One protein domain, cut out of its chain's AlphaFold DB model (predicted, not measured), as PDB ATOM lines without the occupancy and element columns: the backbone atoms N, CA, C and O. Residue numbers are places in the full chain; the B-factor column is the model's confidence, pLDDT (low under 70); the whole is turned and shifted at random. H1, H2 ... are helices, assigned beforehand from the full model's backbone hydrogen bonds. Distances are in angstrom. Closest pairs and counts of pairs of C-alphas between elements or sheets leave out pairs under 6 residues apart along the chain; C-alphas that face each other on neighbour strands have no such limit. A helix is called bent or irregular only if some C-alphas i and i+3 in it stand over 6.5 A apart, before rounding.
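AT A GLANCE: This is residues 4 to 151 of the 185 residues of an uncharacterized protein of Fluviispira sanaruensis (UniProt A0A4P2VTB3). What does a first look show? A long helix, H1, has the short helices H2, H4 and H6 packed on parts of it at large angles, while H7 and H8, with H6, form one end of an elongated body. At the other end the unnamed stretch of residues 28 to 51 makes a wide loop. What is it built of? The 148 printed residues hold eight named helices, H1 to H8 in chain order, and no named strand: the class is all helix, and the helix packing is mostly crossed. How large is the outline? It is compact, with a radius of gyration of the C-alphas of 16.5 A, and spans 48 by 30 by 30 A.

IN THESE COORDINATES: Where do the first helices run? H1 is residues 4 to 27, 34.7 A long, from C-alpha 4 at (125.399, 160.268, 133.023) to C-alpha 27 at (144.359, 161.240, 162.082). H2 is residues 52 to 61, H3 67 to 75, H4 77 to 82 and H5 84 to 93. What follows? H6 is residues 98 to 106. H7, residues 118 to 129, is 17.7 A long and irregular, with C-alphas 125 and 128 7.9 A apart. H8, residues 132 to 147, is 22.7 A long and ends at C-alpha 147 at (114.808, 159.668, 134.355).

HOW THE PARTS SIT: What touches H1? With residues 17 to 25 alone it touches H2, about perpendicular at 77 degrees; the closest C-alphas, of Glu 22 and Thr 54, are 5.6 A apart. With residues 6 to 11 alone it touches H4, closest at the C-alphas of Glu 7 and Pro 77, 5.6 A. With residues 6 to 13 alone it touches H6, closest at the C-alphas of Asn 9 and Ile 105, 5.2 A. How do the others sit? H2 touches H3, about perpendicular at 88 degrees, closest at the C-alphas of Glu 56 and Glu 67, 5.4 A. H5 touches H6, closest at the C-alphas of Ala 91 and Tyr 98, 5.5 A. Where are H7 and H8? H6 and H7 form a helical hairpin at a shallow tilt of 21 degrees, opposite ways, closest at the C-alphas of Ile 99 and Lys 124, 6.5 A. H8 touches H4 with residues 139 to 143 alone, closest at the C-alphas of Asn 82 and Lys 140, 6.6 A, and H7 and H8 are near each other. What do the backbones show? Each O i to N i+4 pair is within hydrogen-bond range in H1, H2, H3, H5, H6 and H8; H7 has 6 of 8, and H4 has 0 of 2 but 3 of 3 O i to N i+3 pairs.

THE WHOLE: Which C-alphas are farthest apart? Those of Asp 29 and Ile 150, 48.4 A. Which links are long? H1 to H2 and H6 to H7 are long, and the printed part has no cut. Where is confidence low? Residues 27 to 40, 108 to 117 and 146 to 150 are under 70 in pLDDT; the mean of the printed part is 79.7.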
ATOM      1  N   LYS A   4     123.999 160.557 132.693       83.31
ATOM      2  CA  LYS A   4     125.399 160.268 133.023       83.31
ATOM      3  C   LYS A   4     125.970 161.310 133.987       83.31
ATOM      4  O   LYS A   4     126.649 160.964 134.944       83.31
ATOM      5  N   LYS A   5     125.616 162.576 133.784       82.38
ATOM      6  CA  LYS A   5     126.076 163.694 134.609       82.38
ATOM      7  C   LYS A   5     125.527 163.643 136.033       82.38
ATOM      8  O   LYS A   5     126.264 163.879 136.981       82.38
ATOM      9  N   LEU A   6     124.259 163.267 136.190       83.25
ATOM     10  CA  LEU A   6     123.649 163.040 137.505       83.25
ATOM     11  C   LEU A   6     124.325 161.887 138.252       83.25
ATOM     12  O   LEU A   6     124.584 161.982 139.452       83.25
ATOM     13  N   GLU A   7     124.617 160.796 137.539       89.31
ATOM     14  CA  GLU A   7     125.368 159.677 138.102       89.31
ATOM     15  C   GLU A   7     126.765 160.115 138.557       89.31
ATOM     16  O   GLU A   7     127.190 159.741 139.650       89.31
ATOM     17  N   ASP A   8     127.450 160.943 137.768       88.62
ATOM     18  CA  ASP A   8     128.769 161.481 138.104       88.62
ATOM     19  C   ASP A   8     128.719 162.443 139.300       88.62
ATOM     20  O   ASP A   8     129.550 162.323 140.201       88.62
ATOM     21  N   ASN A   9     127.717 163.327 139.386       88.75
ATOM     22  CA  ASN A   9     127.513 164.209 140.544       88.75
ATOM     23  C   ASN A   9     127.273 163.402 141.827       88.75
ATOM     24  O   ASN A   9     127.850 163.685 142.877       88.75
ATOM     25  N   MET A  10     126.455 162.353 141.745       92.00
ATOM     26  CA  MET A  10     126.180 161.485 142.886       92.00
ATOM     27  C   MET A  10     127.414 160.676 143.300       92.00
ATOM     28  O   MET A  10     127.721 160.604 144.490       92.00
ATOM     29  N   ARG A  11     128.184 160.132 142.346       92.25
ATOM     30  CA  ARG A  11     129.486 159.506 142.648       92.25
ATOM     31  C   ARG A  11     130.451 160.503 143.276       92.25
ATOM     32  O   ARG A  11     131.165 160.133 144.198       92.25
ATOM     33  N   HIS A  12     130.468 161.752 142.816       91.12
ATOM     34  CA  HIS A  12     131.317 162.803 143.372       91.12
ATOM     35  C   HIS A  12     131.014 163.067 144.848       91.12
ATOM     36  O   HIS A  12     131.938 163.079 145.661       91.12
ATOM     37  N   GLU A  13     129.742 163.199 145.231       92.38
ATOM     38  CA  GLU A  13     129.388 163.367 146.647       92.38
ATOM     39  C   GLU A  13     129.722 162.117 147.484       92.38
ATOM     40  O   GLU A  13     130.233 162.253 148.593       92.38
ATOM     41  N   LEU A  14     129.536 160.901 146.953       94.12
ATOM     42  CA  LEU A  14     129.959 159.670 147.640       94.12
ATOM     43  C   LEU A  14     131.491 159.576 147.784       94.12
ATOM     44  O   LEU A  14     131.995 159.164 148.827       94.12
ATOM     45  N   ASN A  15     132.242 159.996 146.767       91.56
ATOM     46  CA  ASN A  15     133.705 160.027 146.780       91.56
ATOM     47  C   ASN A  15     134.253 161.025 147.808       91.56
ATOM     48  O   ASN A  15     135.257 160.737 148.457       91.56
ATOM     49  N   LYS A  16     133.587 162.172 148.004       91.25
ATOM     50  CA  LYS A  16     133.936 163.108 149.087       91.25
ATOM     51  C   LYS A  16     133.847 162.442 150.455       91.25
ATOM     52  O   LYS A  16     134.714 162.672 151.288       91.25
ATOM     53  N   ILE A  17     132.831 161.610 150.676       94.06
ATOM     54  CA  ILE A  17     132.666 160.885 151.941       94.06
ATOM     55  C   ILE A  17     133.817 159.898 152.151       94.06
ATOM     56  O   ILE A  17     134.402 159.893 153.229       94.06
ATOM     57  N   LEU A  18     134.196 159.121 151.128       92.50
ATOM     58  CA  LEU A  18     135.362 158.228 151.219       92.50
ATOM     59  C   LEU A  18     136.639 158.986 151.582       92.50
ATOM     60  O   LEU A  18     137.400 158.532 152.432       92.50
ATOM     61  N   LEU A  19     136.851 160.154 150.972       89.69
ATOM     62  CA  LEU A  19     138.002 160.996 151.277       89.69
ATOM     63  C   LEU A  19     137.985 161.482 152.733       89.69
ATOM     64  O   LEU A  19     139.029 161.475 153.378       89.69
ATOM     65  N   LEU A  20     136.818 161.861 153.260       90.62
ATOM     66  CA  LEU A  20     136.662 162.254 154.662       90.62
ATOM     67  C   LEU A  20     136.963 161.087 155.614       90.62
ATOM     68  O   LEU A  20     137.766 161.248 156.530       90.62
ATOM     69  N   CYS A  21     136.420 159.898 155.349       91.69
ATOM     70  CA  CYS A  21     136.716 158.692 156.130       91.69
ATOM     71  C   CYS A  21     138.216 158.342 156.109       91.69
ATOM     72  O   CYS A  21     138.790 157.979 157.130       91.69
ATOM     73  N   GLU A  22     138.878 158.490 154.960       88.62
ATOM     74  CA  GLU A  22     140.324 158.271 154.838       88.62
ATOM     75  C   GLU A  22     141.120 159.268 155.691       88.62
ATOM     76  O   GLU A  22     142.113 158.904 156.318       88.62
ATOM     77  N   THR A  23     140.700 160.536 155.723       86.81
ATOM     78  CA  THR A  23     141.336 161.545 156.580       86.81
ATOM     79  C   THR A  23     141.082 161.297 158.064       86.81
ATOM     80  O   THR A  23     141.991 161.510 158.859       86.81
ATOM     81  N   GLU A  24     139.896 160.807 158.437       86.56
ATOM     82  CA  GLU A  24     139.579 160.399 159.812       86.56
ATOM     83  C   GLU A  24     140.528 159.281 160.273       86.56
ATOM     84  O   GLU A  24     141.189 159.435 161.295       86.56
ATOM     85  N   LEU A  25     140.708 158.230 159.465       85.31
ATOM     86  CA  LEU A  25     141.608 157.114 159.788       85.31
ATOM     87  C   LEU A  25     143.084 157.525 159.878       85.31
ATOM     88  O   LEU A  25     143.818 157.029 160.730       85.31
ATOM     89  N   LYS A  26     143.534 158.448 159.019       78.88
ATOM     90  CA  LYS A  26     144.915 158.961 159.057       78.88
ATOM     91  C   LYS A  26     145.214 159.787 160.301       78.88
ATOM     92  O   LYS A  26     146.354 159.785 160.751       78.88
ATOM     93  N   ASN A  27     144.215 160.479 160.843       67.62
ATOM     94  CA  ASN A  27     144.359 161.240 162.082       67.62
ATOM     95  C   ASN A  27     144.375 160.337 163.330       67.62
ATOM     96  O   ASN A  27     144.786 160.792 164.393       67.62
ATOM     97  N   GLU A  28     143.956 159.074 163.205       62.41
ATOM     98  CA  GLU A  28     143.926 158.074 164.283       62.41
ATOM     99  C   GLU A  28     145.149 157.127 164.275       62.41
ATOM    100  O   GLU A  28     145.096 156.047 164.857       62.41
ATOM    101  N   ASP A  29     146.258 157.500 163.618       56.12
ATOM    102  CA  ASP A  29     147.496 156.699 163.500       56.12
ATOM    103  C   ASP A  29     147.311 155.283 162.901       56.12
ATOM    104  O   ASP A  29     148.194 154.422 162.984       56.12
ATOM    105  N   TYR A  30     146.204 155.034 162.194       54.38
ATOM    106  CA  TYR A  30     146.029 153.824 161.392       54.38
ATOM    107  C   TYR A  30     146.860 153.931 160.103       54.38
ATOM    108  O   TYR A  30     146.366 154.253 159.022       54.38
ATOM    109  N   ILE A  31     148.162 153.641 160.198       45.53
ATOM    110  CA  ILE A  31     149.046 153.469 159.036       45.53
ATOM    111  C   ILE A  31     148.671 152.158 158.331       45.53
ATOM    112  O   ILE A  31     149.316 151.121 158.487       45.53
ATOM    113  N   VAL A  32     147.611 152.194 157.528       47.94
ATOM    114  CA  VAL A  32     147.199 151.060 156.699       47.94
ATOM    115  C   VAL A  32     147.881 151.187 155.341       47.94
ATOM    116  O   VAL A  32     147.412 151.857 154.424       47.94
ATOM    117  N   LYS A  33     149.032 150.523 155.205       44.59
ATOM    118  CA  LYS A  33     149.643 150.226 153.903       44.59
ATOM    119  C   LYS A  33     148.892 149.063 153.250       44.59
ATOM    120  O   LYS A  33     149.410 147.950 153.207       44.59
ATOM    121  N   GLU A  34     147.687 149.296 152.737       48.84
ATOM    122  CA  GLU A  34     147.014 148.307 151.885       48.84
ATOM    123  C   GLU A  34     147.133 148.645 150.401       48.84
ATOM    124  O   GLU A  34     147.044 149.791 149.964       48.84
ATOM    125  N   ARG A  35     147.413 147.593 149.630       46.59
ATOM    126  CA  ARG A  35     147.707 147.632 148.201       46.59
ATOM    127  C   ARG A  35     146.459 148.022 147.417       46.59
ATOM    128  O   ARG A  35     145.439 147.344 147.492       46.59
ATOM    129  N   PHE A  36     146.603 149.050 146.589       47.97
ATOM    130  CA  PHE A  36     145.634 149.455 145.576       47.97
ATOM    131  C   PHE A  36     145.225 148.260 144.706       47.97
ATOM    132  O   PHE A  36     146.025 147.760 143.908       47.97
ATOM    133  N   SER A  37     143.981 147.796 144.828       49.75
ATOM    134  CA  SER A  37     143.436 146.836 143.872       49.75
ATOM    135  C   SER A  37     143.118 147.586 142.582       49.75
ATOM    136  O   SER A  37     142.220 148.431 142.557       49.75
ATOM    137  N   ARG A  38     143.854 147.301 141.502       53.75
ATOM    138  CA  ARG A  38     143.485 147.774 140.162       53.75
ATOM    139  C   ARG A  38     142.140 147.147 139.803       53.75
ATOM    140  O   ARG A  38     142.033 145.929 139.718       53.75
ATOM    141  N   SER A  39     141.118 147.979 139.655       57.44
ATOM    142  CA  SER A  39     139.824 147.560 139.130       57.44
ATOM    143  C   SER A  39     139.802 147.762 137.624       57.44
ATOM    144  O   SER A  39     140.132 148.853 137.159       57.44
ATOM    145  N   ASP A  40     139.361 146.743 136.887       62.03
ATOM    146  CA  ASP A  40     139.105 146.838 135.443       62.03
ATOM    147  C   ASP A  40     137.828 147.639 135.130       62.03
ATOM    148  O   ASP A  40     137.575 148.007 133.986       62.03
ATOM    149  N   ASN A  41     137.011 147.937 136.148       74.44
ATOM    150  CA  ASN A  41     135.818 148.759 136.005       74.44
ATOM    151  C   ASN A  41     136.168 150.235 136.245       74.44
ATOM    152  O   ASN A  41     136.361 150.655 137.390       74.44
ATOM    153  N   GLU A  42     136.196 151.032 135.173       76.56
ATOM    154  CA  GLU A  42     136.509 152.467 135.245       76.56
ATOM    155  C   GLU A  42     135.618 153.231 136.235       76.56
ATOM    156  O   GLU A  42     136.104 154.131 136.919       76.56
ATOM    157  N   VAL A  43     134.351 152.826 136.394       83.25
ATOM    158  CA  VAL A  43     133.397 153.456 137.324       83.25
ATOM    159  C   VAL A  43     133.825 153.282 138.783       83.25
ATOM    160  O   VAL A  43     133.640 154.182 139.600       83.25
ATOM    161  N   LEU A  44     134.419 152.136 139.124       87.06
ATOM    162  CA  LEU A  44     134.832 151.807 140.491       87.06
ATOM    163  C   LEU A  44     136.315 152.069 140.753       87.06
ATOM    164  O   LEU A  44     136.788 151.856 141.869       87.06
ATOM    165  N   LYS A  45     137.061 152.555 139.760       83.94
ATOM    166  CA  LYS A  45     138.501 152.790 139.884       83.94
ATOM    167  C   LYS A  45     138.852 153.673 141.085       83.94
ATOM    168  O   LYS A  45     139.784 153.353 141.814       83.94
ATOM    169  N   TYR A  46     138.091 154.747 141.314       84.81
ATOM    170  CA  TYR A  46     138.293 155.629 142.469       84.81
ATOM    171  C   TYR A  46     137.822 154.987 143.781       84.81
ATOM    172  O   TYR A  46     138.492 155.103 144.797       84.81
ATOM    173  N   TYR A  47     136.717 154.239 143.759       89.19
ATOM    174  CA  TYR A  47     136.222 153.501 144.923       89.19
ATOM    175  C   TYR A  47     137.268 152.517 145.473       89.19
ATOM    176  O   TYR A  47     137.531 152.481 146.672       89.19
ATOM    177  N   PHE A  48     137.922 151.765 144.584       88.56
ATOM    178  CA  PHE A  48     138.962 150.793 144.931       88.56
ATOM    179  C   PHE A  48     140.346 151.404 145.195       88.56
ATOM    180  O   PHE A  48     141.271 150.678 145.560       88.56
ATOM    181  N   TYR A  49     140.501 152.719 145.026       86.31
ATOM    182  CA  TYR A  49     141.696 153.425 145.485       86.31
ATOM    183  C   TYR A  49     141.775 153.453 147.019       86.31
ATOM    184  O   TYR A  49     142.872 153.461 147.573       86.31
ATOM    185  N   PHE A  50     140.629 153.439 147.704       86.69
ATOM    186  CA  PHE A  50     140.566 153.429 149.164       86.69
ATOM    187  C   PHE A  50     140.684 152.015 149.736       86.69
ATOM    188  O   PHE A  50     140.207 151.034 149.147       86.69
ATOM    189  N   SER A  51     141.285 151.922 150.925       88.44
ATOM    190  CA  SER A  51     141.415 150.662 151.661       88.44
ATOM    191  C   SER A  51     140.046 150.034 151.951       88.44
ATOM    192  O   SER A  51     139.001 150.695 151.873       88.44
ATOM    193  N   LEU A  52     140.020 148.736 152.267       90.19
ATOM    194  CA  LEU A  52     138.772 148.097 152.695       90.19
ATOM    195  C   LEU A  52     138.231 148.762 153.968       90.19
ATOM    196  O   LEU A  52     137.046 149.078 154.029       90.19
ATOM    197  N   ILE A  53     139.116 149.068 154.917       91.38
ATOM    198  CA  ILE A  53     138.780 149.701 156.199       91.38
ATOM    199  C   ILE A  53     138.085 151.052 155.977       91.38
ATOM    200  O   ILE A  53     137.050 151.321 156.580       91.38
ATOM    201  N   THR A  54     138.580 151.875 155.049       92.56
ATOM    202  CA  THR A  54     137.961 153.165 154.698       92.56
ATOM    203  C   THR A  54     136.549 152.990 154.142       92.56
ATOM    204  O   THR A  54     135.628 153.730 154.497       92.56
ATOM    205  N   ARG A  55     136.350 151.990 153.277       94.19
ATOM    206  CA  ARG A  55     135.037 151.689 152.686       94.19
ATOM    207  C   ARG A  55     134.053 151.149 153.725       94.19
ATOM    208  O   ARG A  55     132.876 151.511 153.703       94.19
ATOM    209  N   GLU A  56     134.523 150.322 154.652       94.06
ATOM    210  CA  GLU A  56     133.728 149.819 155.775       94.06
ATOM    211  C   GLU A  56     133.359 150.933 156.761       94.06
ATOM    212  O   GLU A  56     132.205 151.008 157.194       94.06
ATOM    213  N   LEU A  57     134.291 151.848 157.051       93.75
ATOM    214  CA  LEU A  57     134.033 153.028 157.873       93.75
ATOM    215  C   LEU A  57     132.965 153.921 157.238       93.75
ATOM    216  O   LEU A  57     132.000 154.284 157.911       93.75
ATOM    217  N   MET A  58     133.070 154.203 155.934       95.12
ATOM    218  CA  MET A  58     132.020 154.925 155.214       95.12
ATOM    219  C   MET A  58     130.676 154.215 155.365       95.12
ATOM    220  O   MET A  58     129.707 154.852 155.776       95.12
ATOM    221  N   ALA A  59     130.606 152.912 155.065       95.06
ATOM    222  CA  ALA A  59     129.360 152.152 155.155       95.06
ATOM    223  C   ALA A  59     128.724 152.281 156.548       95.06
ATOM    224  O   ALA A  59     127.529 152.564 156.647       95.06
ATOM    225  N   LYS A  60     129.528 152.183 157.612       93.56
ATOM    226  CA  LYS A  60     129.086 152.401 158.993       93.56
ATOM    227  C   LYS A  60     128.564 153.827 159.215       93.56
ATOM    228  O   LYS A  60     127.449 153.983 159.711       93.56
ATOM    229  N   ASN A  61     129.319 154.846 158.810       92.31
ATOM    230  CA  ASN A  61     128.998 156.258 159.043       92.31
ATOM    231  C   ASN A  61     127.704 156.701 158.346       92.31
ATOM    232  O   ASN A  61     126.876 157.384 158.949       92.31
ATOM    233  N   ILE A  62     127.470 156.259 157.107       93.31
ATOM    234  CA  ILE A  62     126.217 156.548 156.386       93.31
ATOM    235  C   ILE A  62     125.122 155.499 156.640       93.31
ATOM    236  O   ILE A  62     124.037 155.570 156.062       93.31
ATOM    237  N   GLY A  63     125.369 154.544 157.542       90.94
ATOM    238  CA  GLY A  63     124.399 153.557 158.008       90.94
ATOM    239  C   GLY A  63     123.911 152.590 156.929       90.94
ATOM    240  O   GLY A  63     122.717 152.286 156.878       90.94
ATOM    241  N   VAL A  64     124.827 152.146 156.075       93.31
ATOM    242  CA  VAL A  64     124.667 151.076 155.088       93.31
ATOM    243  C   VAL A  64     125.102 149.752 155.722       93.31
ATOM    244  O   VAL A  64     126.059 149.708 156.485       93.31
ATOM    245  N   SER A  65     124.393 148.660 155.417       88.06
ATOM    246  CA  SER A  65     124.559 147.386 156.138       88.06
ATOM    247  C   SER A  65     125.938 146.740 155.978       88.06
ATOM    248  O   SER A  65     126.398 146.045 156.877       88.06
ATOM    249  N   CYS A  66     126.581 146.932 154.825       91.38
ATOM    250  CA  CYS A  66     127.882 146.355 154.508       91.38
ATOM    251  C   CYS A  66     128.541 147.070 153.322       91.38
ATOM    252  O   CYS A  66     127.866 147.702 152.500       91.38
ATOM    253  N   GLU A  67     129.855 146.886 153.175       93.19
ATOM    254  CA  GLU A  67     130.646 147.393 152.044       93.19
ATOM    255  C   GLU A  67     130.075 146.946 150.689       93.19
ATOM    256  O   GLU A  67     129.977 147.739 149.756       93.19
ATOM    257  N   ARG A  68     129.572 145.709 150.593       92.50
ATOM    258  CA  ARG A  68     128.988 145.198 149.346       92.50
ATOM    259  C   ARG A  68     127.773 146.009 148.891       92.50
ATOM    260  O   ARG A  68     127.573 146.199 147.691       92.50
ATOM    261  N   GLN A  69     126.940 146.467 149.828       92.81
ATOM    262  CA  GLN A  69     125.809 147.339 149.512       92.81
ATOM    263  C   GLN A  69     126.296 148.740 149.123       92.81
ATOM    264  O   GLN A  69     125.762 149.316 148.178       92.81
ATOM    265  N   LEU A  70     127.334 149.251 149.791       94.38
ATOM    266  CA  LEU A  70     127.971 150.515 149.429       94.38
ATOM    267  C   LEU A  70     128.499 150.481 147.988       94.38
ATOM    268  O   LEU A  70     128.176 151.363 147.198       94.38
ATOM    269  N   ARG A  71     129.214 149.420 147.604       94.12
ATOM    270  CA  ARG A  71     129.699 149.220 146.232       94.12
ATOM    271  C   ARG A  71     128.571 149.271 145.196       94.12
ATOM    272  O   ARG A  71     128.734 149.915 144.164       94.12
ATOM    273  N   ARG A  72     127.417 148.648 145.471       93.31
ATOM    274  CA  ARG A  72     126.247 148.708 144.570       93.31
ATOM    275  C   ARG A  72     125.753 150.140 144.356       93.31
ATOM    276  O   ARG A  72     125.297 150.459 143.263       93.31
ATOM    277  N   TYR A  73     125.872 151.005 145.363       93.94
ATOM    278  CA  TYR A  73     125.580 152.427 145.200       93.94
ATOM    279  C   TYR A  73     126.605 153.131 144.309       93.94
ATOM    280  O   TYR A  73     126.219 154.007 143.556       93.94
ATOM    281  N   PHE A  74     127.877 152.741 144.279       93.19
ATOM    282  CA  PHE A  74     128.816 153.304 143.297       93.19
ATOM    283  C   PHE A  74     128.563 152.807 141.864       93.19
ATOM    284  O   PHE A  74     128.714 153.570 140.907       93.19
ATOM    285  N   GLU A  75     128.139 151.548 141.716       91.69
ATOM    286  CA  GLU A  75     127.751 150.958 140.427       91.69
ATOM    287  C   GLU A  75     126.472 151.613 139.869       91.69
ATOM    288  O   GLU A  75     126.412 151.936 138.684       91.69
ATOM    289  N   ALA A  76     125.478 151.875 140.727       91.31
ATOM    290  CA  ALA A  76     124.203 152.503 140.375       91.31
ATOM    291  C   ALA A  76     123.877 153.685 141.319       91.31
ATOM    292  O   ALA A  76     123.001 153.568 142.182       91.31
ATOM    293  N   PRO A  77     124.535 154.846 141.164       90.94
ATOM    294  CA  PRO A  77     124.507 155.932 142.153       90.94
ATOM    295  C   PRO A  77     123.141 156.578 142.351       90.94
ATOM    296  O   PRO A  77     122.766 156.873 143.485       90.94
ATOM    297  N   LEU A  78     122.321 156.686 141.305       89.25
ATOM    298  CA  LEU A  78     120.965 157.231 141.443       89.25
ATOM    299  C   LEU A  78     120.045 156.352 142.299       89.25
ATOM    300  O   LEU A  78     119.056 156.846 142.835       89.25
ATOM    301  N   SER A  79     120.385 155.075 142.513       90.44
ATOM    302  CA  SER A  79     119.609 154.209 143.408       90.44
ATOM    303  C   SER A  79     119.647 154.666 144.871       90.44
ATOM    304  O   SER A  79     118.738 154.326 145.629       90.44
ATOM    305  N   VAL A  80     120.630 155.483 145.266       90.44
ATOM    306  CA  VAL A  80     120.689 156.106 146.597       90.44
ATOM    307  C   VAL A  80     119.492 157.023 146.834       90.44
ATOM    308  O   VAL A  80     118.907 157.004 147.917       90.44
ATOM    309  N   LEU A  81     119.070 157.759 145.804       86.06
ATOM    310  CA  LEU A  81     117.949 158.695 145.878       86.06
ATOM    311  C   LEU A  81     116.607 157.986 146.138       86.06
ATOM    312  O   LEU A  81     115.659 158.606 146.612       86.06
ATOM    313  N   ASN A  82     116.516 156.668 145.924       83.19
ATOM    314  CA  ASN A  82     115.329 155.891 146.303       83.19
ATOM    315  C   ASN A  82     115.177 155.723 147.823       83.19
ATOM    316  O   ASN A  82     114.109 155.325 148.295       83.19
ATOM    317  N   ASN A  83     116.230 156.008 148.593       86.06
ATOM    318  CA  ASN A  83     116.258 155.869 150.037       86.06
ATOM    319  C   ASN A  83     116.470 157.235 150.705       86.06
ATOM    320  O   ASN A  83     117.591 157.720 150.853       86.06
ATOM    321  N   PHE A  84     115.368 157.834 151.157       83.88
ATOM    322  CA  PHE A  84     115.380 159.118 151.861       83.88
ATOM    323  C   PHE A  84     116.241 159.101 153.128       83.88
ATOM    324  O   PHE A  84     116.974 160.053 153.380       83.88
ATOM    325  N   ASP A  85     116.184 158.025 153.915       88.62
ATOM    326  CA  ASP A  85     116.923 157.950 155.178       88.62
ATOM    327  C   ASP A  85     118.434 157.914 154.904       88.62
ATOM    328  O   ASP A  85     119.206 158.585 155.585       88.62
ATOM    329  N   LEU A  86     118.848 157.208 153.846       92.06
ATOM    330  CA  LEU A  86     120.229 157.207 153.365       92.06
ATOM    331  C   LEU A  86     120.656 158.586 152.844       92.06
ATOM    332  O   LEU A  86     121.736 159.052 153.193       92.06
ATOM    333  N   CYS A  87     119.804 159.266 152.071       90.31
ATOM    334  CA  CYS A  87     120.082 160.629 151.608       90.31
ATOM    335  C   CYS A  87     120.283 161.600 152.779       90.31
ATOM    336  O   CYS A  87     121.213 162.398 152.750       90.31
ATOM    337  N   ASN A  88     119.463 161.510 153.833       89.88
ATOM    338  CA  ASN A  88     119.651 162.332 155.032       89.88
ATOM    339  C   ASN A  88     120.945 162.001 155.767       89.88
ATOM    340  O   ASN A  88     121.614 162.914 156.238       89.88
ATOM    341  N   LYS A  89     121.306 160.718 155.883       93.62
ATOM    342  CA  LYS A  89     122.572 160.322 156.516       93.62
ATOM    343  C   LYS A  89     123.773 160.854 155.740       93.62
ATOM    344  O   LYS A  89     124.690 161.387 156.353       93.62
ATOM    345  N   ILE A  90     123.732 160.780 154.411       94.44
ATOM    346  CA  ILE A  90     124.759 161.354 153.533       94.44
ATOM    347  C   ILE A  90     124.836 162.874 153.708       94.44
ATOM    348  O   ILE A  90     125.919 163.401 153.950       94.44
ATOM    349  N   ALA A  91     123.701 163.576 153.644       91.00
ATOM    350  CA  ALA A  91     123.647 165.026 153.823       91.00
ATOM    351  C   ALA A  91     124.183 165.452 155.202       91.00
ATOM    352  O   ALA A  91     125.026 166.341 155.294       91.00
ATOM    353  N   SER A  92     123.764 164.751 156.261       92.62
ATOM    354  CA  SER A  92     124.225 164.969 157.634       92.62
ATOM    355  C   SER A  92     125.734 164.758 157.774       92.62
ATOM    356  O   SER A  92     126.425 165.612 158.326       92.62
ATOM    357  N   TYR A  93     126.273 163.677 157.199       93.81
ATOM    358  CA  TYR A  93     127.713 163.412 157.212       93.81
ATOM    359  C   TYR A  93     128.502 164.499 156.463       93.81
ATOM    360  O   TYR A  93     129.549 164.949 156.922       93.81
ATOM    361  N   LEU A  94     127.959 164.995 155.348       91.12
ATOM    362  CA  LEU A  94     128.507 166.126 154.591       91.12
ATOM    363  C   LEU A  94     128.247 167.496 155.246       91.12
ATOM    364  O   LEU A  94     128.675 168.510 154.694       91.12
ATOM    365  N   LYS A  95     127.571 167.538 156.402       91.75
ATOM    366  CA  LYS A  95     127.197 168.752 157.147       91.75
ATOM    367  C   LYS A  95     126.395 169.754 156.308       91.75
ATOM    368  O   LYS A  95     126.614 170.960 156.386       91.75
ATOM    369  N   ILE A  96     125.469 169.249 155.497       88.31
ATOM    370  CA  ILE A  96     124.560 170.047 154.666       88.31
ATOM    371  C   ILE A  96     123.106 169.619 154.868       88.31
ATOM    372  O   ILE A  96     122.830 168.532 155.380       88.31
ATOM    373  N   SER A  97     122.164 170.463 154.445       85.38
ATOM    374  CA  SER A  97     120.752 170.084 154.446       85.38
ATOM    375  C   SER A  97     120.455 169.030 153.372       85.38
ATOM    376  O   SER A  97     121.168 168.903 152.373       85.38
ATOM    377  N   TYR A  98     119.363 168.283 153.557       84.19
ATOM    378  CA  TYR A  98     118.863 167.343 152.550       84.19
ATOM    379  C   TYR A  98     118.619 168.039 151.202       84.19
ATOM    380  O   TYR A  98     118.964 167.492 150.156       84.19
ATOM    381  N   ILE A  99     118.080 169.260 151.221       80.38
ATOM    382  CA  ILE A  99     117.813 170.028 150.003       80.38
ATOM    383  C   ILE A  99     119.101 170.462 149.324       80.38
ATOM    384  O   ILE A  99     119.213 170.286 148.115       80.38
ATOM    385  N   ASP A 100     120.099 170.943 150.066       82.56
ATOM    386  CA  ASP A 100     121.395 171.296 149.473       82.56
ATOM    387  C   ASP A 100     122.088 170.056 148.889       82.56
ATOM    388  O   ASP A 100     122.754 170.144 147.859       82.56
ATOM    389  N   PHE A 101     121.906 168.884 149.505       88.25
ATOM    390  CA  PHE A 101     122.395 167.624 148.953       88.25
ATOM    391  C   PHE A 101     121.720 167.286 147.618       88.25
ATOM    392  O   PHE A 101     122.421 167.068 146.634       88.25
ATOM    393  N   ILE A 102     120.382 167.295 147.552       85.69
ATOM    394  CA  ILE A 102     119.651 167.063 146.294       85.69
ATOM    395  C   ILE A 102     120.037 168.098 145.239       85.69
ATOM    396  O   ILE A 102     120.278 167.723 144.093       85.69
ATOM    397  N   SER A 103     120.168 169.363 145.642       81.19
ATOM    398  CA  SER A 103     120.596 170.455 144.770       81.19
ATOM    399  C   SER A 103     121.958 170.133 144.170       81.19
ATOM    400  O   SER A 103     122.055 170.044 142.965       81.19
ATOM    401  N   ARG A 104     122.979 169.752 144.952       85.38
ATOM    402  CA  ARG A 104     124.298 169.348 144.411       85.38
ATOM    403  C   ARG A 104     124.256 168.202 143.397       85.38
ATOM    404  O   ARG A 104     125.120 168.145 142.524       85.38
ATOM    405  N   ILE A 105     123.300 167.278 143.520       86.94
ATOM    406  CA  ILE A 105     123.140 166.186 142.553       86.94
ATOM    407  C   ILE A 105     122.512 166.696 141.259       86.94
ATOM    408  O   ILE A 105     122.977 166.355 140.170       86.94
ATOM    409  N   VAL A 106     121.464 167.506 141.394       77.44
ATOM    410  CA  VAL A 106     120.678 168.056 140.287       77.44
ATOM    411  C   VAL A 106     121.411 169.196 139.583       77.44
ATOM    412  O   VAL A 106     121.235 169.358 138.384       77.44
ATOM    413  N   ASP A 107     122.232 169.965 140.290       71.50
ATOM    414  CA  ASP A 107     122.390 171.369 139.931       71.50
ATOM    415  C   ASP A 107     123.258 171.654 138.737       71.50
ATOM    416  O   ASP A 107     123.155 172.763 138.273       71.50
ATOM    417  N   ASP A 108     124.073 170.768 138.175       55.25
ATOM    418  CA  ASP A 108     125.119 171.218 137.249       55.25
ATOM    419  C   ASP A 108     126.038 172.280 137.891       55.25
ATOM    420  O   ASP A 108     125.654 173.247 138.543       55.25
ATOM    421  N   LYS A 109     127.338 172.196 137.652       43.91
ATOM    422  CA  LYS A 109     128.121 173.424 137.775       43.91
ATOM    423  C   LYS A 109     127.643 174.388 136.683       43.91
ATOM    424  O   LYS A 109     128.192 174.361 135.588       43.91
ATOM    425  N   LYS A 110     126.672 175.257 136.967       42.62
ATOM    426  CA  LYS A 110     126.649 176.588 136.355       42.62
ATOM    427  C   LYS A 110     127.584 177.468 137.167       42.62
ATOM    428  O   LYS A 110     127.190 178.276 137.997       42.62
ATOM    429  N   SER A 111     128.871 177.275 136.910       41.22
ATOM    430  CA  SER A 111     129.784 178.405 136.911       41.22
ATOM    431  C   SER A 111     129.166 179.522 136.051       41.22
ATOM    432  O   SER A 111     128.835 179.280 134.893       41.22
ATOM    433  N   GLU A 112     129.016 180.702 136.660       37.91
ATOM    434  CA  GLU A 112     128.976 182.053 136.059       37.91
ATOM    435  C   GLU A 112     127.666 182.832 135.864       37.91
ATOM    436  O   GLU A 112     127.759 184.033 135.636       37.91
ATOM    437  N   LEU A 113     126.463 182.304 136.092       35.50
ATOM    438  CA  LEU A 113     125.264 183.161 136.165       35.50
ATOM    439  C   LEU A 113     124.311 182.647 137.240       35.50
ATOM    440  O   LEU A 113     124.099 181.441 137.320       35.50
ATOM    441  N   ASN A 114     123.758 183.570 138.036       46.47
ATOM    442  CA  ASN A 114     122.790 183.400 139.132       46.47
ATOM    443  C   ASN A 114     121.511 182.630 138.727       46.47
ATOM    444  O   ASN A 114     120.408 183.168 138.783       46.47
ATOM    445  N   TYR A 115     121.627 181.386 138.274       46.16
ATOM    446  CA  TYR A 115     120.485 180.540 137.979       46.16
ATOM    447  C   TYR A 115     120.095 179.809 139.260       46.16
ATOM    448  O   TYR A 115     120.747 178.843 139.654       46.16
ATOM    449  N   GLN A 116     119.056 180.308 139.924       62.16
ATOM    450  CA  GLN A 116     118.426 179.653 141.063       62.16
ATOM    451  C   GLN A 116     117.203 178.884 140.552       62.16
ATOM    452  O   GLN A 116     116.289 179.484 139.990       62.16
ATOM    453  N   SER A 117     117.194 177.556 140.704       69.38
ATOM    454  CA  SER A 117     116.030 176.738 140.338       69.38
ATOM    455  C   SER A 117     114.826 177.149 141.181       69.38
ATOM    456  O   SER A 117     114.836 177.001 142.405       69.38
ATOM    457  N   SER A 118     113.762 177.621 140.529       76.81
ATOM    458  CA  SER A 118     112.536 178.048 141.209       76.81
ATOM    459  C   SER A 118     111.864 176.896 141.955       76.81
ATOM    460  O   SER A 118     111.278 177.106 143.020       76.81
ATOM    461  N   LEU A 119     111.984 175.661 141.450       79.94
ATOM    462  CA  LEU A 119     111.508 174.494 142.187       79.94
ATOM    463  C   LEU A 119     112.326 174.269 143.463       79.94
ATOM    464  O   LEU A 119     111.739 174.050 144.523       79.94
ATOM    465  N   LEU A 120     113.660 174.278 143.376       75.50
ATOM    466  CA  LEU A 120     114.521 174.034 144.537       75.50
ATOM    467  C   LEU A 120     114.363 175.135 145.589       75.50
ATOM    468  O   LEU A 120     114.309 174.830 146.780       75.50
ATOM    469  N   GLU A 121     114.197 176.390 145.169       77.62
ATOM    470  CA  GLU A 121     113.865 177.501 146.065       77.62
ATOM    471  C   GLU A 121     112.530 177.290 146.771       77.62
ATOM    472  O   GLU A 121     112.458 177.404 147.997       77.62
ATOM    473  N   ALA A 122     111.483 176.919 146.027       75.19
ATOM    474  CA  ALA A 122     110.187 176.609 146.614       75.19
ATOM    475  C   ALA A 122     110.307 175.450 147.614       75.19
ATOM    476  O   ALA A 122     109.821 175.542 148.738       75.19
ATOM    477  N   ILE A 123     111.010 174.373 147.261       80.12
ATOM    478  CA  ILE A 123     111.235 173.246 148.170       80.12
ATOM    479  C   ILE A 123     111.964 173.710 149.438       80.12
ATOM    480  O   ILE A 123     111.545 173.344 150.533       80.12
ATOM    481  N   LYS A 124     113.009 174.537 149.311       77.38
ATOM    482  CA  LYS A 124     113.791 175.057 150.440       77.38
ATOM    483  C   LYS A 124     112.942 175.900 151.392       77.38
ATOM    484  O   LYS A 124     113.036 175.715 152.602       77.38
ATOM    485  N   GLN A 125     112.073 176.765 150.867       78.31
ATOM    486  CA  GLN A 125     111.156 177.587 151.674       78.31
ATOM    487  C   GLN A 125     110.186 176.753 152.522       78.31
ATOM    488  O   GLN A 125     109.749 177.192 153.588       78.31
ATOM    489  N   TYR A 126     109.835 175.553 152.057       76.06
ATOM    490  CA  TYR A 126     108.869 174.679 152.721       76.06
ATOM    491  C   TYR A 126     109.501 173.437 153.358       76.06
ATOM    492  O   TYR A 126     108.762 172.606 153.890       76.06
ATOM    493  N   ASP A 127     110.831 173.303 153.353       72.38
ATOM    494  CA  ASP A 127     111.489 172.048 153.729       72.38
ATOM    495  C   ASP A 127     111.147 171.628 155.162       72.38
ATOM    496  O   ASP A 127     110.752 170.486 155.399       72.38
ATOM    497  N   GLU A 128     111.193 172.561 156.114       74.38
ATOM    498  CA  GLU A 128     110.852 172.315 157.524       74.38
ATOM    499  C   GLU A 128     109.379 171.937 157.740       74.38
ATOM    500  O   GLU A 128     109.035 171.310 158.741       74.38
ATOM    501  N   LYS A 129     108.498 172.267 156.788       79.38
ATOM    502  CA  LYS A 129     107.065 171.949 156.856       79.38
ATOM    503  C   LYS A 129     106.741 170.575 156.268       79.38
ATOM    504  O   LYS A 129     105.626 170.079 156.454       79.38
ATOM    505  N   PHE A 130     107.672 169.941 155.555       75.81
ATOM    506  CA  PHE A 130     107.430 168.627 154.972       75.81
ATOM    507  C   PHE A 130     107.553 167.505 156.000       75.81
ATOM    508  O   PHE A 130     108.555 167.353 156.694       75.81
ATOM    509  N   SER A 131     106.555 166.620 156.015       81.62
ATOM    510  CA  SER A 131     106.690 165.333 156.692       81.62
ATOM    511  C   SER A 131     107.704 164.439 155.972       81.62
ATOM    512  O   SER A 131     107.910 164.545 154.760       81.62
ATOM    513  N   ILE A 132     108.274 163.468 156.692       76.75
ATOM    514  CA  ILE A 132     109.168 162.441 156.123       76.75
ATOM    515  C   ILE A 132     108.522 161.747 154.911       76.75
ATOM    516  O   ILE A 132     109.165 161.521 153.885       76.75
ATOM    517  N   ALA A 133     107.225 161.435 155.001       75.25
ATOM    518  CA  ALA A 133     106.483 160.810 153.911       75.25
ATOM    519  C   ALA A 133     106.351 161.727 152.683       75.25
ATOM    520  O   ALA A 133     106.415 161.241 151.552       75.25
ATOM    521  N   ALA A 134     106.180 163.037 152.886       79.00
ATOM    522  CA  ALA A 134     106.147 164.015 151.802       79.00
ATOM    523  C   ALA A 134     107.520 164.146 151.129       79.00
ATOM    524  O   ALA A 134     107.590 164.046 149.904       79.00
ATOM    525  N   ARG A 135     108.609 164.240 151.907       77.62
ATOM    526  CA  ARG A 135     109.979 164.284 151.366       77.62
ATOM    527  C   ARG A 135     110.305 163.043 150.534       77.62
ATOM    528  O   ARG A 135     110.766 163.178 149.411       77.62
ATOM    529  N   ARG A 136     109.941 161.841 151.002       75.44
ATOM    530  CA  ARG A 136     110.084 160.587 150.229       75.44
ATOM    531  C   ARG A 136     109.359 160.626 148.880       75.44
ATOM    532  O   ARG A 136     109.884 160.129 147.886       75.44
ATOM    533  N   LYS A 137     108.140 161.173 148.836       79.44
ATOM    534  CA  LYS A 137     107.380 161.316 147.583       79.44
ATOM    535  C   LYS A 137     108.033 162.332 146.653       79.44
ATOM    536  O   LYS A 137     108.109 162.074 145.458       79.44
ATOM    537  N   LEU A 138     108.527 163.437 147.207       82.62
ATOM    538  CA  LEU A 138     109.254 164.458 146.463       82.62
ATOM    539  C   LEU A 138     110.523 163.881 145.822       82.62
ATOM    540  O   LEU A 138     110.706 164.049 144.623       82.62
ATOM    541  N   THR A 139     111.335 163.118 146.562       77.00
ATOM    542  CA  THR A 139     112.541 162.482 146.001       77.00
ATOM    543  C   THR A 139     112.207 161.569 144.827       77.00
ATOM    544  O   THR A 139     112.860 161.626 143.788       77.00
ATOM    545  N   LYS A 140     111.154 160.752 144.967       77.00
ATOM    546  CA  LYS A 140     110.682 159.874 143.889       77.00
ATOM    547  C   LYS A 140     110.198 160.660 142.675       77.00
ATOM    548  O   LYS A 140     110.489 160.266 141.556       77.00
ATOM    549  N   LEU A 141     109.467 161.754 142.885       80.50
ATOM    550  CA  LEU A 141     109.008 162.607 141.792       80.50
ATOM    551  C   LEU A 141     110.193 163.229 141.046       80.50
ATOM    552  O   LEU A 141     110.231 163.156 139.823       80.50
ATOM    553  N   ILE A 142     111.168 163.776 141.778       79.56
ATOM    554  CA  ILE A 142     112.396 164.334 141.201       79.56
ATOM    555  C   ILE A 142     113.094 163.265 140.359       79.56
ATOM    556  O   ILE A 142     113.362 163.498 139.188       79.56
ATOM    557  N   LEU A 143     113.298 162.062 140.899       73.44
ATOM    558  CA  LEU A 143     113.872 160.942 140.151       73.44
ATOM    559  C   LEU A 143     113.123 160.637 138.853       73.44
ATOM    560  O   LEU A 143     113.754 160.545 137.807       73.44
ATOM    561  N   VAL A 144     111.793 160.531 138.899       73.56
ATOM    562  CA  VAL A 144     110.977 160.256 137.707       73.56
ATOM    563  C   VAL A 144     111.141 161.360 136.659       73.56
ATOM    564  O   VAL A 144     111.300 161.059 135.477       73.56
ATOM    565  N   ILE A 145     111.140 162.631 137.066       70.75
ATOM    566  CA  ILE A 145     111.369 163.771 136.163       70.75
ATOM    567  C   ILE A 145     112.751 163.648 135.503       70.75
ATOM    568  O   ILE A 145     112.868 163.741 134.278       70.75
ATOM    569  N   LEU A 146     113.782 163.365 136.306       67.19
ATOM    570  CA  LEU A 146     115.166 163.219 135.853       67.19
ATOM    571  C   LEU A 146     115.346 162.033 134.891       67.19
ATOM    572  O   LEU A 146     115.980 162.181 133.846       67.19
ATOM    573  N   GLU A 147     114.761 160.873 135.197       68.44
ATOM    574  CA  GLU A 147     114.808 159.668 134.355       68.44
ATOM    575  C   GLU A 147     114.169 159.894 132.980       68.44
ATOM    576  O   GLU A 147     114.654 159.367 131.978       68.44
ATOM    577  N   ASN A 148     113.128 160.727 132.919       69.25
ATOM    578  CA  ASN A 148     112.438 161.085 131.680       69.25
ATOM    579  C   ASN A 148     113.078 162.277 130.946       69.25
ATOM    580  O   ASN A 148     112.533 162.742 129.948       69.25
ATOM    581  N   LYS A 149     114.243 162.762 131.406       65.56
ATOM    582  CA  LYS A 149     114.971 163.913 130.837       65.56
ATOM    583  C   LYS A 149     114.142 165.202 130.779       65.56
ATOM    584  O   LYS A 149     114.432 166.077 129.963       65.56
ATOM    585  N   ILE A 150     113.140 165.327 131.644       68.62
ATOM    586  CA  ILE A 150     112.308 166.522 131.740       68.62
ATOM    587  C   ILE A 150     113.097 167.586 132.511       68.62
ATOM    588  O   ILE A 150     113.750 167.285 133.511       68.62
ATOM    589  N   ASP A 151     113.070 168.824 132.023       76.44
ATOM    590  CA  ASP A 151     113.639 169.953 132.752       76.44
ATOM    591  C   ASP A 151     112.804 170.239 134.010       76.44
ATOM    592  O   ASP A 151     111.576 170.324 133.948       76.44
TER     593      ASP A 151